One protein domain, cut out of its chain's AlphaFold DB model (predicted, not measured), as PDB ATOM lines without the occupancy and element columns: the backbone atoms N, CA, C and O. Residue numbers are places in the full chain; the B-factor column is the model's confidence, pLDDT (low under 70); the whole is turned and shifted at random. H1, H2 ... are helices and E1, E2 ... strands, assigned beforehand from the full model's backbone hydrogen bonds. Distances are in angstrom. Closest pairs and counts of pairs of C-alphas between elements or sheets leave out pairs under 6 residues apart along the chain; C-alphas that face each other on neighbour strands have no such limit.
ATOM      1  N   ILE A  11      -9.017 -33.625 115.447       93.75
ATOM      2  CA  ILE A  11      -9.193 -33.693 113.987       93.75
ATOM      3  C   ILE A  11      -9.761 -32.377 113.439       93.75
ATOM      4  O   ILE A  11      -9.223 -31.828 112.479       93.75
ATOM      5  N   ALA A  12     -10.787 -31.822 114.088       93.81
ATOM      6  CA  ALA A  12     -11.400 -30.558 113.689       93.81
ATOM      7  C   ALA A  12     -10.426 -29.373 113.824       93.81
ATOM      8  O   ALA A  12     -10.439 -28.470 112.988       93.81
ATOM      9  N   ARG A  13      -9.524 -29.393 114.817       94.44
ATOM     10  CA  ARG A  13      -8.431 -28.405 114.921       94.44
ATOM     11  C   ARG A  13      -7.482 -28.467 113.723       94.44
ATOM     12  O   ARG A  13      -7.147 -27.428 113.161       94.44
ATOM     13  N   ILE A  14      -7.078 -29.668 113.300       95.25
ATOM     14  CA  ILE A  14      -6.206 -29.858 112.125       95.25
ATOM     15  C   ILE A  14      -6.926 -29.428 110.841       95.25
ATOM     16  O   ILE A  14      -6.339 -28.706 110.035       95.25
ATOM     17  N   GLN A  15      -8.190 -29.819 110.670       96.19
ATOM     18  CA  GLN A  15      -9.017 -29.423 109.528       96.19
ATOM     19  C   GLN A  15      -9.141 -27.898 109.443       96.19
ATOM     20  O   GLN A  15      -8.816 -27.298 108.418       96.19
ATOM     21  N   SER A  16      -9.559 -27.262 110.543       94.62
ATOM     22  CA  SER A  16      -9.701 -25.806 110.634       94.62
ATOM     23  C   SER A  16      -8.383 -25.102 110.324       94.62
ATOM     24  O   SER A  16      -8.359 -24.116 109.587       94.62
ATOM     25  N   HIS A  17      -7.267 -25.636 110.825       95.19
ATOM     26  CA  HIS A  17      -5.952 -25.099 110.522       95.19
ATOM     27  C   HIS A  17      -5.658 -25.115 109.013       95.19
ATOM     28  O   HIS A  17      -5.262 -24.081 108.476       95.19
ATOM     29  N   GLN A  18      -5.884 -26.247 108.335       95.62
ATOM     30  CA  GLN A  18      -5.667 -26.376 106.888       95.62
ATOM     31  C   GLN A  18      -6.596 -25.470 106.071       95.62
ATOM     32  O   GLN A  18      -6.143 -24.835 105.122       95.62
ATOM     33  N   GLY A  19      -7.871 -25.367 106.456       95.06
ATOM     34  CA  GLY A  19      -8.864 -24.566 105.735       95.06
ATOM     35  C   GLY A  19      -8.718 -23.055 105.906       95.06
ATOM     36  O   GLY A  19      -9.195 -22.298 105.067       95.06
ATOM     37  N   ASN A  20      -8.035 -22.603 106.962       94.56
ATOM     38  CA  ASN A  20      -7.933 -21.185 107.316       94.56
ATOM     39  C   ASN A  20      -6.503 -20.637 107.199       94.56
ATOM     40  O   ASN A  20      -6.116 -19.740 107.957       94.56
ATOM     41  N   LEU A  21      -5.669 -21.183 106.311       95.12
ATOM     42  CA  LEU A  21      -4.311 -20.672 106.128       95.12
ATOM     43  C   LEU A  21      -4.305 -19.324 105.384       95.12
ATOM     44  O   LEU A  21      -4.791 -19.236 104.258       95.12
ATOM     45  N   PRO A  22      -3.714 -18.265 105.964       92.25
ATOM     46  CA  PRO A  22      -3.638 -16.961 105.317       92.25
ATOM     47  C   PRO A  22      -2.694 -17.011 104.108       92.25
ATOM     48  O   PRO A  22      -1.492 -17.256 104.256       92.25
ATOM     49  N   GLY A  23      -3.248 -16.798 102.911       90.00
ATOM     50  CA  GLY A  23      -2.504 -16.845 101.650       90.00
ATOM     51  C   GLY A  23      -1.885 -18.213 101.351       90.00
ATOM     52  O   GLY A  23      -0.793 -18.266 100.786       90.00
ATOM     53  N   ASP A  24      -2.526 -19.301 101.794       94.25
ATOM     54  CA  ASP A  24      -2.025 -20.683 101.705       94.25
ATOM     55  C   ASP A  24      -0.675 -20.902 102.409       94.25
ATOM     56  O   ASP A  24       0.085 -21.820 102.079       94.25
ATOM     57  N   ILE A  25      -0.349 -20.051 103.387       94.06
ATOM     58  CA  ILE A  25       0.880 -20.141 104.170       94.06
ATOM     59  C   ILE A  25       0.555 -20.477 105.624       94.06
ATOM     60  O   ILE A  25      -0.031 -19.682 106.360       94.06
ATOM     61  N   GLY A  26       1.037 -21.635 106.067       93.44
ATOM     62  CA  GLY A  26       1.084 -22.012 107.474       93.44
ATOM     63  C   GLY A  26       2.445 -21.726 108.101       93.44
ATOM     64  O   GLY A  26       3.473 -21.630 107.422       93.44
ATOM     65  N   CYS A  27       2.469 -21.598 109.425       90.75
ATOM     66  CA  CYS A  27       3.700 -21.576 110.207       90.75
ATOM     67  C   CYS A  27       3.474 -22.227 111.571       90.75
ATOM     68  O   CYS A  27       2.345 -22.296 112.060       90.75
ATOM     69  N   ARG A  28       4.563 -22.665 112.212       88.25
ATOM     70  CA  ARG A  28       4.496 -23.348 113.516       88.25
ATOM     71  C   ARG A  28       3.806 -22.538 114.615       88.25
ATOM     72  O   ARG A  28       3.197 -23.115 115.507       88.25
ATOM     73  N   HIS A  29       3.930 -21.214 114.555       89.38
ATOM     74  CA  HIS A  29       3.364 -20.305 115.548       89.38
ATOM     75  C   HIS A  29       1.872 -20.105 115.309       89.38
ATOM     76  O   HIS A  29       1.097 -20.212 116.244       89.38
ATOM     77  N   LEU A  30       1.454 -19.937 114.051       91.75
ATOM     78  CA  LEU A  30       0.040 -19.854 113.698       91.75
ATOM     79  C   LEU A  30      -0.706 -21.136 114.088       91.75
ATOM     80  O   LEU A  30      -1.734 -21.053 114.748       91.75
ATOM     81  N   ALA A  31      -0.162 -22.306 113.731       91.25
ATOM     82  CA  ALA A  31      -0.766 -23.595 114.070       91.25
ATOM     83  C   ALA A  31      -0.965 -23.754 115.582       91.25
ATOM     84  O   ALA A  31      -2.044 -24.130 116.034       91.25
ATOM     85  N   ARG A  32       0.057 -23.408 116.371       89.81
ATOM     86  CA  ARG A  32       0.009 -23.526 117.826       89.81
ATOM     87  C   ARG A  32      -0.904 -22.484 118.466       89.81
ATOM     88  O   ARG A  32      -1.757 -22.846 119.265       89.81
ATOM     89  N   ASP A  33      -0.683 -21.213 118.161       88.81
ATOM     90  CA  ASP A  33      -1.242 -20.103 118.935       88.81
ATOM     91  C   ASP A  33      -2.696 -19.810 118.546       88.81
ATOM     92  O   ASP A  33      -3.465 -19.348 119.383       88.81
ATOM     93  N   ARG A  34      -3.088 -20.103 117.296       89.44
ATOM     94  CA  ARG A  34      -4.476 -19.956 116.834       89.44
ATOM     95  C   ARG A  34      -5.272 -21.245 116.994       89.44
ATOM     96  O   ARG A  34      -6.374 -21.215 117.529       89.44
ATOM     97  N   ASP A  35      -4.717 -22.357 116.516       89.31
ATOM     98  CA  ASP A  35      -5.488 -23.591 116.323       89.31
ATOM     99  C   ASP A  35      -5.158 -24.668 117.365       89.31
ATOM    100  O   ASP A  35      -5.795 -25.721 117.397       89.31
ATOM    101  N   GLY A  36      -4.166 -24.430 118.231       89.31
ATOM    102  CA  GLY A  36      -3.733 -25.409 119.223       89.31
ATOM    103  C   GLY A  36      -3.205 -26.694 118.589       89.31
ATOM    104  O   GLY A  36      -3.428 -27.754 119.160       89.31
ATOM    105  N   VAL A  37      -2.567 -26.606 117.414       89.94
ATOM    106  CA  VAL A  37      -2.000 -27.726 116.647       89.94
ATOM    107  C   VAL A  37      -0.476 -27.625 116.610       89.94
ATOM    108  O   VAL A  37       0.095 -26.593 116.252       89.94
ATOM    109  N   ASP A  38       0.217 -28.722 116.918       88.44
ATOM    110  CA  ASP A  38       1.658 -28.805 116.670       88.44
ATOM    111  C   ASP A  38       1.929 -28.978 115.168       88.44
ATOM    112  O   ASP A  38       1.540 -29.980 114.568       88.44
ATOM    113  N   SER A  39       2.637 -28.037 114.537       87.69
ATOM    114  CA  SER A  39       2.921 -28.106 113.095       87.69
ATOM    115  C   SER A  39       3.721 -29.342 112.676       87.69
ATOM    116  O   SER A  39       3.721 -29.702 111.505       87.69
ATOM    117  N   ARG A  40       4.404 -30.023 113.602       87.75
ATOM    118  CA  ARG A  40       5.059 -31.308 113.312       87.75
ATOM    119  C   ARG A  40       4.057 -32.398 112.967       87.75
ATOM    120  O   ARG A  40       4.363 -33.256 112.147       87.75
ATOM    121  N   LEU A  41       2.851 -32.330 113.527       90.00
ATOM    122  CA  LEU A  41       1.758 -33.224 113.162       90.00
ATOM    123  C   LEU A  41       1.317 -33.001 111.711       90.00
ATOM    124  O   LEU A  41       1.065 -33.961 110.994       90.00
ATOM    125  N   ILE A  42       1.318 -31.750 111.242       92.56
ATOM    126  CA  ILE A  42       1.014 -31.416 109.842       92.56
ATOM    127  C   ILE A  42       1.995 -32.102 108.882       92.56
ATOM    128  O   ILE A  42       1.584 -32.603 107.836       92.56
ATOM    129  N   PHE A  43       3.280 -32.168 109.241       90.31
ATOM    130  CA  PHE A  43       4.291 -32.857 108.437       90.31
ATOM    131  C   PHE A  43       4.209 -34.380 108.555       90.31
ATOM    132  O   PHE A  43       4.262 -35.057 107.533       90.31
ATOM    133  N   LEU A  44       4.007 -34.911 109.765       90.31
ATOM    134  CA  LEU A  44       3.812 -36.347 109.997       90.31
ATOM    135  C   LEU A  44       2.646 -36.914 109.183       90.31
ATOM    136  O   LEU A  44       2.747 -37.998 108.619       90.31
ATOM    137  N   LEU A  45       1.557 -36.154 109.081       93.00
ATOM    138  CA  LEU A  45       0.379 -36.529 108.302       93.00
ATOM    139  C   LEU A  45       0.525 -36.213 106.802       93.00
ATOM    140  O   LEU A  45      -0.415 -36.414 106.041       93.00
ATOM    141  N   SER A  46       1.689 -35.719 106.359       93.50
ATOM    142  CA  SER A  46       1.957 -35.293 104.976       93.50
ATOM    143  C   SER A  46       1.010 -34.206 104.446       93.50
ATOM    144  O   SER A  46       0.855 -34.040 103.236       93.50
ATOM    145  N   LEU A  47       0.413 -33.413 105.338       95.00
ATOM    146  CA  LEU A  47      -0.550 -32.356 105.006       95.00
ATOM    147  C   LEU A  47       0.126 -31.018 104.671       95.00
ATOM    148  O   LEU A  47      -0.504 -30.112 104.135       95.00
ATOM    149  N   GLY A  48       1.416 -30.869 104.973       93.19
ATOM    150  CA  GLY A  48       2.177 -29.654 104.687       93.19
ATOM    151  C   GLY A  48       3.487 -29.935 103.967       93.19
ATOM    152  O   GLY A  48       4.154 -30.938 104.214       93.19
ATOM    153  N   LYS A  49       3.890 -29.007 103.099       90.31
ATOM    154  CA  LYS A  49       5.201 -28.986 102.446       90.31
ATOM    155  C   LYS A  49       6.020 -27.801 102.964       90.31
ATOM    156  O   LYS A  49       5.600 -26.656 102.762       90.31
ATOM    157  N   PRO A  50       7.177 -28.038 103.609       88.44
ATOM    158  CA  PRO A  50       8.059 -26.976 104.077       88.44
ATOM    159  C   PRO A  50       8.439 -25.988 102.971       88.44
ATOM    160  O   PRO A  50       8.770 -26.377 101.850       88.44
ATOM    161  N   ILE A  51       8.460 -24.700 103.304       85.81
ATOM    162  CA  ILE A  51       9.041 -23.658 102.456       85.81
ATOM    163  C   ILE A  51      10.498 -23.499 102.876       85.81
ATOM    164  O   ILE A  51      10.798 -23.097 103.999       85.81
ATOM    165  N   ILE A  52      11.408 -23.858 101.975       78.06
ATOM    166  CA  ILE A  52      12.848 -23.915 102.266       78.06
ATOM    167  C   ILE A  52      13.567 -22.658 101.760       78.06
ATOM    168  O   ILE A  52      14.580 -22.254 102.320       78.06
ATOM    169  N   GLN A  53      13.035 -22.006 100.724       76.50
ATOM    170  CA  GLN A  53      13.638 -20.830 100.098       76.50
ATOM    171  C   GLN A  53      12.655 -19.660 100.110       76.50
ATOM    172  O   GLN A  53      11.468 -19.863  99.864       76.50
ATOM    173  N   LYS A  54      13.169 -18.445 100.355       79.06
ATOM    174  CA  LYS A  54      12.406 -17.182 100.340       79.06
ATOM    175  C   LYS A  54      11.114 -17.275 101.161       79.06
ATOM    176  O   LYS A  54      10.010 -17.216 100.623       79.06
ATOM    177  N   LEU A  55      11.271 -17.465 102.469       81.38
ATOM    178  CA  LEU A  55      10.145 -17.497 103.399       81.38
ATOM    179  C   LEU A  55       9.340 -16.191 103.267       81.38
ATOM    180  O   LEU A  55       9.932 -15.119 103.386       81.38
ATOM    181  N   PRO A  56       8.020 -16.253 103.018       86.31
ATOM    182  CA  PRO A  56       7.198 -15.051 102.966       86.31
ATOM    183  C   PRO A  56       7.181 -14.377 104.342       86.31
ATOM    184  O   PRO A  56       7.088 -15.063 105.368       86.31
ATOM    185  N   THR A  57       7.223 -13.047 104.374       88.38
ATOM    186  CA  THR A  57       7.067 -12.286 105.621       88.38
ATOM    187  C   THR A  57       5.650 -12.467 106.155       88.38
ATOM    188  O   THR A  57       4.745 -12.866 105.421       88.38
ATOM    189  N   CYS A  58       5.418 -12.226 107.445       89.88
ATOM    190  CA  CYS A  58       4.063 -12.323 107.999       89.88
ATOM    191  C   CYS A  58       3.093 -11.341 107.321       89.88
ATOM    192  O   CYS A  58       1.967 -11.725 107.009       89.88
ATOM    193  N   ALA A  59       3.551 -10.125 107.012       90.50
ATOM    194  CA  ALA A  59       2.773  -9.140 106.268       90.50
ATOM    195  C   ALA A  59       2.413  -9.618 104.850       90.50
ATOM    196  O   ALA A  59       1.270  -9.468 104.425       90.50
ATOM    197  N   SER A  60       3.351 -10.241 104.120       90.19
ATOM    198  CA  SER A  60       3.161 -10.552 102.695       90.19
ATOM    199  C   SER A  60       2.118 -11.632 102.410       90.19
ATOM    200  O   SER A  60       1.665 -11.743 101.277       90.19
ATOM    201  N   HIS A  61       1.776 -12.463 103.398       88.19
ATOM    202  CA  HIS A  61       0.731 -13.485 103.260       88.19
ATOM    203  C   HIS A  61      -0.508 -13.188 104.119       88.19
ATOM    204  O   HIS A  61      -1.396 -14.028 104.208       88.19
ATOM    205  N   GLY A  62      -0.567 -12.018 104.769       91.81
ATOM    206  CA  GLY A  62      -1.706 -11.620 105.597       91.81
ATOM    207  C   GLY A  62      -1.843 -12.429 106.888       91.81
ATOM    208  O   GLY A  62      -2.948 -12.826 107.248       91.81
ATOM    209  N   CYS A  63      -0.736 -12.718 107.583       92.44
ATOM    210  CA  CYS A  63      -0.788 -13.426 108.863       92.44
ATOM    211  C   CYS A  63      -1.679 -12.668 109.868       92.44
ATOM    212  O   CYS A  63      -1.372 -11.513 110.172       92.44
ATOM    213  N   PRO A  64      -2.709 -13.299 110.464       92.31
ATOM    214  CA  PRO A  64      -3.586 -12.628 111.428       92.31
ATOM    215  C   PRO A  64      -2.878 -12.270 112.743       92.31
ATOM    216  O   PRO A  64      -3.396 -11.480 113.520       92.31
ATOM    217  N   LEU A  65      -1.697 -12.845 112.992       90.69
ATOM    218  CA  LEU A  65      -0.870 -12.562 114.168       90.69
ATOM    219  C   LEU A  65       0.256 -11.551 113.873       90.69
ATOM    220  O   LEU A  65       1.128 -11.344 114.714       90.69
ATOM    221  N   HIS A  66       0.309 -10.971 112.670       91.69
ATOM    222  CA  HIS A  66       1.326  -9.976 112.315       91.69
ATOM    223  C   HIS A  66       1.243  -8.750 113.240       91.69
ATOM    224  O   HIS A  66       0.154  -8.259 113.532       91.69
ATOM    225  N   GLY A  67       2.389  -8.264 113.722       89.25
ATOM    226  CA  GLY A  67       2.485  -7.157 114.676       89.25
ATOM    227  C   GLY A  67       2.198  -7.522 116.139       89.25
ATOM    228  O   GLY A  67       2.566  -6.761 117.030       89.25
ATOM    229  N   THR A  68       1.589  -8.682 116.415       91.88
ATOM    230  CA  THR A  68       1.304  -9.158 117.785       91.88
ATOM    231  C   THR A  68       2.038 -10.451 118.140       91.88
ATOM    232  O   THR A  68       2.153 -10.800 119.314       91.88
ATOM    233  N   CYS A  69       2.538 -11.185 117.146       90.12
ATOM    234  CA  CYS A  69       3.301 -12.408 117.340       90.12
ATOM    235  C   CYS A  69       4.696 -12.092 117.895       90.12
ATOM    236  O   CYS A  69       5.483 -11.387 117.267       90.12
ATOM    237  N   ALA A  70       5.061 -12.711 119.021       88.81
ATOM    238  CA  ALA A  70       6.399 -12.580 119.612       88.81
ATOM    239  C   ALA A  70       7.534 -13.060 118.681       88.81
ATOM    240  O   ALA A  70       8.701 -12.742 118.894       88.81
ATOM    241  N   PHE A  71       7.194 -13.833 117.647       86.50
ATOM    242  CA  PHE A  71       8.125 -14.369 116.661       86.50
ATOM    243  C   PHE A  71       8.054 -13.640 115.318       86.50
ATOM    244  O   PHE A  71       8.672 -14.104 114.368       86.50
ATOM    245  N   ASP A  72       7.319 -12.534 115.201       85.12
ATOM    246  CA  ASP A  72       7.127 -11.841 113.924       85.12
ATOM    247  C   ASP A  72       8.456 -11.381 113.304       85.12
ATOM    248  O   ASP A  72       8.774 -11.716 112.161       85.12
ATOM    249  N   ALA A  73       9.312 -10.770 114.131       82.75
ATOM    250  CA  ALA A  73      10.660 -10.343 113.757       82.75
ATOM    251  C   ALA A  73      11.546 -11.491 113.235       82.75
ATOM    252  O   ALA A  73      12.539 -11.258 112.551       82.75
ATOM    253  N   ASN A  74      11.194 -12.757 113.505       79.19
ATOM    254  CA  ASN A  74      11.940 -13.884 112.960       79.19
ATOM    255  C   ASN A  74      11.777 -14.063 111.452       79.19
ATOM    256  O   ASN A  74      12.582 -14.791 110.870       79.19
ATOM    257  N   PHE A  75      10.758 -13.456 110.854       80.12
ATOM    258  CA  PHE A  75      10.420 -13.591 109.441       80.12
ATOM    259  C   PHE A  75      10.666 -12.303 108.652       80.12
ATOM    260  O   PHE A  75      10.232 -12.208 107.503       80.12
ATOM    261  N   ASP A  76      11.358 -11.337 109.255       77.81
ATOM    262  CA  ASP A  76      11.883 -10.164 108.567       77.81
ATOM    263  C   ASP A  76      13.067 -10.583 107.665       77.81
ATOM    264  O   ASP A  76      14.010 -11.204 108.169       77.81
ATOM    265  N   PRO A  77      13.048 -10.290 106.348       69.38
ATOM    266  CA  PRO A  77      14.114 -10.657 105.418       69.38
ATOM    267  C   PRO A  77      15.495 -10.117 105.796       69.38
ATOM    268  O   PRO A  77      16.491 -10.736 105.428       69.38
ATOM    269  N   GLU A  78      15.569  -8.991 106.513       67.50
ATOM    270  CA  GLU A  78      16.839  -8.364 106.901       67.50
ATOM    271  C   GLU A  78      17.425  -8.965 108.190       67.50
ATOM    272  O   GLU A  78      18.640  -8.957 108.382       67.50
ATOM    273  N   ALA A  79      16.583  -9.554 109.048       62.44
ATOM    274  CA  ALA A  79      16.989 -10.181 110.312       62.44
ATOM    275  C   ALA A  79      17.018 -11.723 110.263       62.44
ATOM    276  O   ALA A  79      17.554 -12.380 111.165       62.44
ATOM    277  N   ALA A  80      16.415 -12.340 109.246       55.91
ATOM    278  CA  ALA A  80      16.270 -13.785 109.168       55.91
ATOM    279  C   ALA A  80      17.536 -14.464 108.618       55.91
ATOM    280  O   ALA A  80      17.797 -14.484 107.418       55.91
ATOM    281  N   GLY A  81      18.283 -15.129 109.506       57.81
ATOM    282  CA  GLY A  81      19.174 -16.226 109.111       57.81
ATOM    283  C   GLY A  81      18.413 -17.386 108.439       57.81
ATOM    284  O   GLY A  81      17.203 -17.328 108.218       57.81
ATOM    285  N   ASN A  82      19.103 -18.488 108.136       53.47
ATOM    286  CA  ASN A  82      18.485 -19.650 107.486       53.47
ATOM    287  C   ASN A  82      17.436 -20.314 108.410       53.47
ATOM    288  O   ASN A  82      17.797 -20.955 109.395       53.47
ATOM    289  N   LYS A  83      16.139 -20.142 108.116       64.25
ATOM    290  CA  LYS A  83      15.002 -20.656 108.916       64.25
ATOM    291  C   LYS A  83      14.138 -21.639 108.121       64.25
ATOM    292  O   LYS A  83      12.913 -21.507 108.059       64.25
ATOM    293  N   SER A  84      14.782 -22.611 107.475       58.88
ATOM    294  CA  SER A  84      14.097 -23.680 106.742       58.88
ATOM    295  C   SER A  84      13.036 -24.367 107.615       58.88
ATOM    296  O   SER A  84      13.231 -24.595 108.806       58.88
ATOM    297  N   GLY A  85      11.867 -24.655 107.036       60.12
ATOM    298  CA  GLY A  85      10.798 -25.390 107.726       60.12
ATOM    299  C   GLY A  85       9.982 -24.600 108.753       60.12
ATOM    300  O   GLY A  85       9.039 -25.144 109.322       60.12
ATOM    301  N   ALA A  86      10.259 -23.308 108.960       78.38
ATOM    302  CA  ALA A  86       9.455 -22.473 109.856       78.38
ATOM    303  C   ALA A  86       8.068 -22.108 109.276       78.38
ATOM    304  O   ALA A  86       7.132 -21.837 110.036       78.38
ATOM    305  N   LYS A  87       7.934 -22.133 107.943       88.94
ATOM    306  CA  LYS A  87       6.673 -21.972 107.200       88.94
ATOM    307  C   LYS A  87       6.471 -23.119 106.214       88.94
ATOM    308  O   LYS A  87       7.435 -23.762 105.795       88.94
ATOM    309  N   TYR A  88       5.228 -23.354 105.824       92.12
ATOM    310  CA  TYR A  88       4.837 -24.402 104.886       92.12
ATOM    311  C   TYR A  88       3.637 -23.970 104.048       92.12
ATOM    312  O   TYR A  88       2.933 -23.024 104.396       92.12
ATOM    313  N   ARG A  89       3.417 -24.685 102.946       94.38
ATOM    314  CA  ARG A  89       2.161 -24.656 102.185       94.38
ATOM    315  C   ARG A  89       1.383 -25.946 102.420       94.38
ATOM    316  O   ARG A  89       2.035 -26.960 102.701       94.38
ATOM    317  N   PRO A  90       0.053 -25.956 102.256       95.19
ATOM    318  CA  PRO A  90      -0.691 -27.196 102.096       95.19
ATOM    319  C   PRO A  90      -0.043 -28.091 101.039       95.19
ATOM    320  O   PRO A  90       0.408 -27.629  99.985       95.19
ATOM    321  N   SER A  91       0.038 -29.384 101.329       95.88
ATOM    322  CA  SER A  91       0.179 -30.386 100.274       95.88
ATOM    323  C   SER A  91      -1.179 -30.572  99.569       95.88
ATOM    324  O   SER A  91      -2.184 -30.074 100.075       95.88
ATOM    325  N   PRO A  92      -1.254 -31.304  98.439       96.44
ATOM    326  CA  PRO A  92      -2.546 -31.694  97.868       96.44
ATOM    327  C   PRO A  92      -3.463 -32.366  98.903       96.44
ATOM    328  O   PRO A  92      -4.606 -31.954  99.059       96.44
ATOM    329  N   ASP A  93      -2.925 -33.304  99.685       95.81
ATOM    330  CA  ASP A  93      -3.651 -33.962 100.778       95.81
ATOM    331  C   ASP A  93      -4.043 -32.973 101.885       95.81
ATOM    332  O   ASP A  93      -5.118 -33.094 102.455       95.81
ATOM    333  N   GLY A  94      -3.212 -31.965 102.171       95.94
ATOM    334  CA  GLY A  94      -3.548 -30.878 103.096       95.94
ATOM    335  C   GLY A  94      -4.746 -30.052 102.638       95.94
ATOM    336  O   GLY A  94      -5.613 -29.729 103.444       95.94
ATOM    337  N   THR A  95      -4.826 -29.755 101.339       96.62
ATOM    338  CA  THR A  95      -5.973 -29.063 100.740       96.62
ATOM    339  C   THR A  95      -7.239 -29.916 100.798       96.62
ATOM    340  O   THR A  95      -8.296 -29.387 101.122       96.62
ATOM    341  N   VAL A  96      -7.148 -31.225 100.543       97.19
ATOM    342  CA  VAL A  96      -8.295 -32.141 100.696       97.19
ATOM    343  C   VAL A  96      -8.719 -32.236 102.164       97.19
ATOM    344  O   VAL A  96      -9.889 -32.056 102.482       97.19
ATOM    345  N   ALA A  97      -7.764 -32.391 103.083       95.62
ATOM    346  CA  ALA A  97      -8.007 -32.468 104.522       95.62
ATOM    347  C   ALA A  97      -8.686 -31.219 105.111       95.62
ATOM    348  O   ALA A  97      -9.264 -31.296 106.192       95.62
ATOM    349  N   ALA A  98      -8.630 -30.070 104.431       95.56
ATOM    350  CA  ALA A  98      -9.369 -28.873 104.832       95.56
ATOM    351  C   ALA A  98     -10.894 -29.047 104.722       95.56
ATOM    352  O   ALA A  98     -11.642 -28.410 105.466       95.56
ATOM    353  N   VAL A  99     -11.361 -29.902 103.810       96.00
ATOM    354  CA  VAL A  99     -12.788 -30.125 103.532       96.00
ATOM    355  C   VAL A  99     -13.254 -31.542 103.872       96.00
ATOM    356  O   VAL A  99     -14.432 -31.724 104.157       96.00
TER     357      VAL A  99
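AT A GLANCE: This is residues 11 to 99 of the 189 residues of an uncharacterized protein of Chloroflexia bacterium (UniProt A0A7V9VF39). Four short helices, H1, H2, H3 and H5, cluster with a tiny two-stranded ribbon, E1 and E2, to make one end of the domain, while a winding region of loops with the small helix H4 makes the other end. The helices meet crosswise in the series H5, H1, H2, H3, with E1 and E2 next to H3 and H5. The printed part has 89 residues, with five named helices and two named strands in the order H1, H2, H3, E1, H4, E2, H5; the sheet E1 - E2 is antiparallel. The class is mostly helix, though under half of the printed residues are in named elements. The whole is compact, with a radius of gyration of the C-alphas of 12.2 A and spans of 36 by 24 by 19 A.

HOW THE PARTS SIT: H1, residues 11 to 19, touches H2, residues 28 to 35, at a steep tilt of 65 degrees, opposite ways; their closest C-alphas, those of Arg 13 and Asp 35, are 5.8 A apart. H2 touches H3, residues 39 to 44, about perpendicular at 74 degrees, closest at the C-alphas of Arg 28 and Ser 39, 5.0 A apart. The helices that touch are mostly crossed. E1, residues 48 to 50, and E2, residues 87 to 90, are antiparallel neighbours, with N 49 and O 89 at 2.8 A and N 89 and O 49 at 2.9 A, within hydrogen-bond range. Residues 26 to 27 also pair, antiparallel, with residues 87 to 88 of E2. The closest C-alphas of H3 and E1, those of Ile 42 and Gly 48, are 5.6 A apart. H5, residues 92 to 97, touches H1 at a steep tilt of 50 degrees, opposite ways, closest at the C-alphas of Gln 15 and Ala 97, 5.9 A apart. H4, residues 72 to 75, is apart from H1, H2, H3 and H5. In H1, H2, H3 and H5 every O i to N i+4 pair is within hydrogen-bond range; H4 is too short for such a pair.

IN THESE COORDINATES: H1 begins at C-alpha 11, (-9.193, -33.693, 113.987), and is 12.3 A long. H2 is 10.4 A long, H3 8.8 A and E1 6.5 A. H4, 5.8 A long, begins at C-alpha 72, (7.127, -11.841, 113.924). E2 is 10.4 A long, and H5, 8.6 A, ends at C-alpha 97, (-8.007, -32.468, 104.522).

THE WHOLE: The two C-alphas farthest apart, those of Ile 11 and Glu 78, are 37.0 A apart. The printed part has no cut. The links E1 to H4, 21 residues, and H4 to E2, 11 residues, are long. Mean pLDDT of the printed part is 87.5, and residues 77 to 85 are under 70.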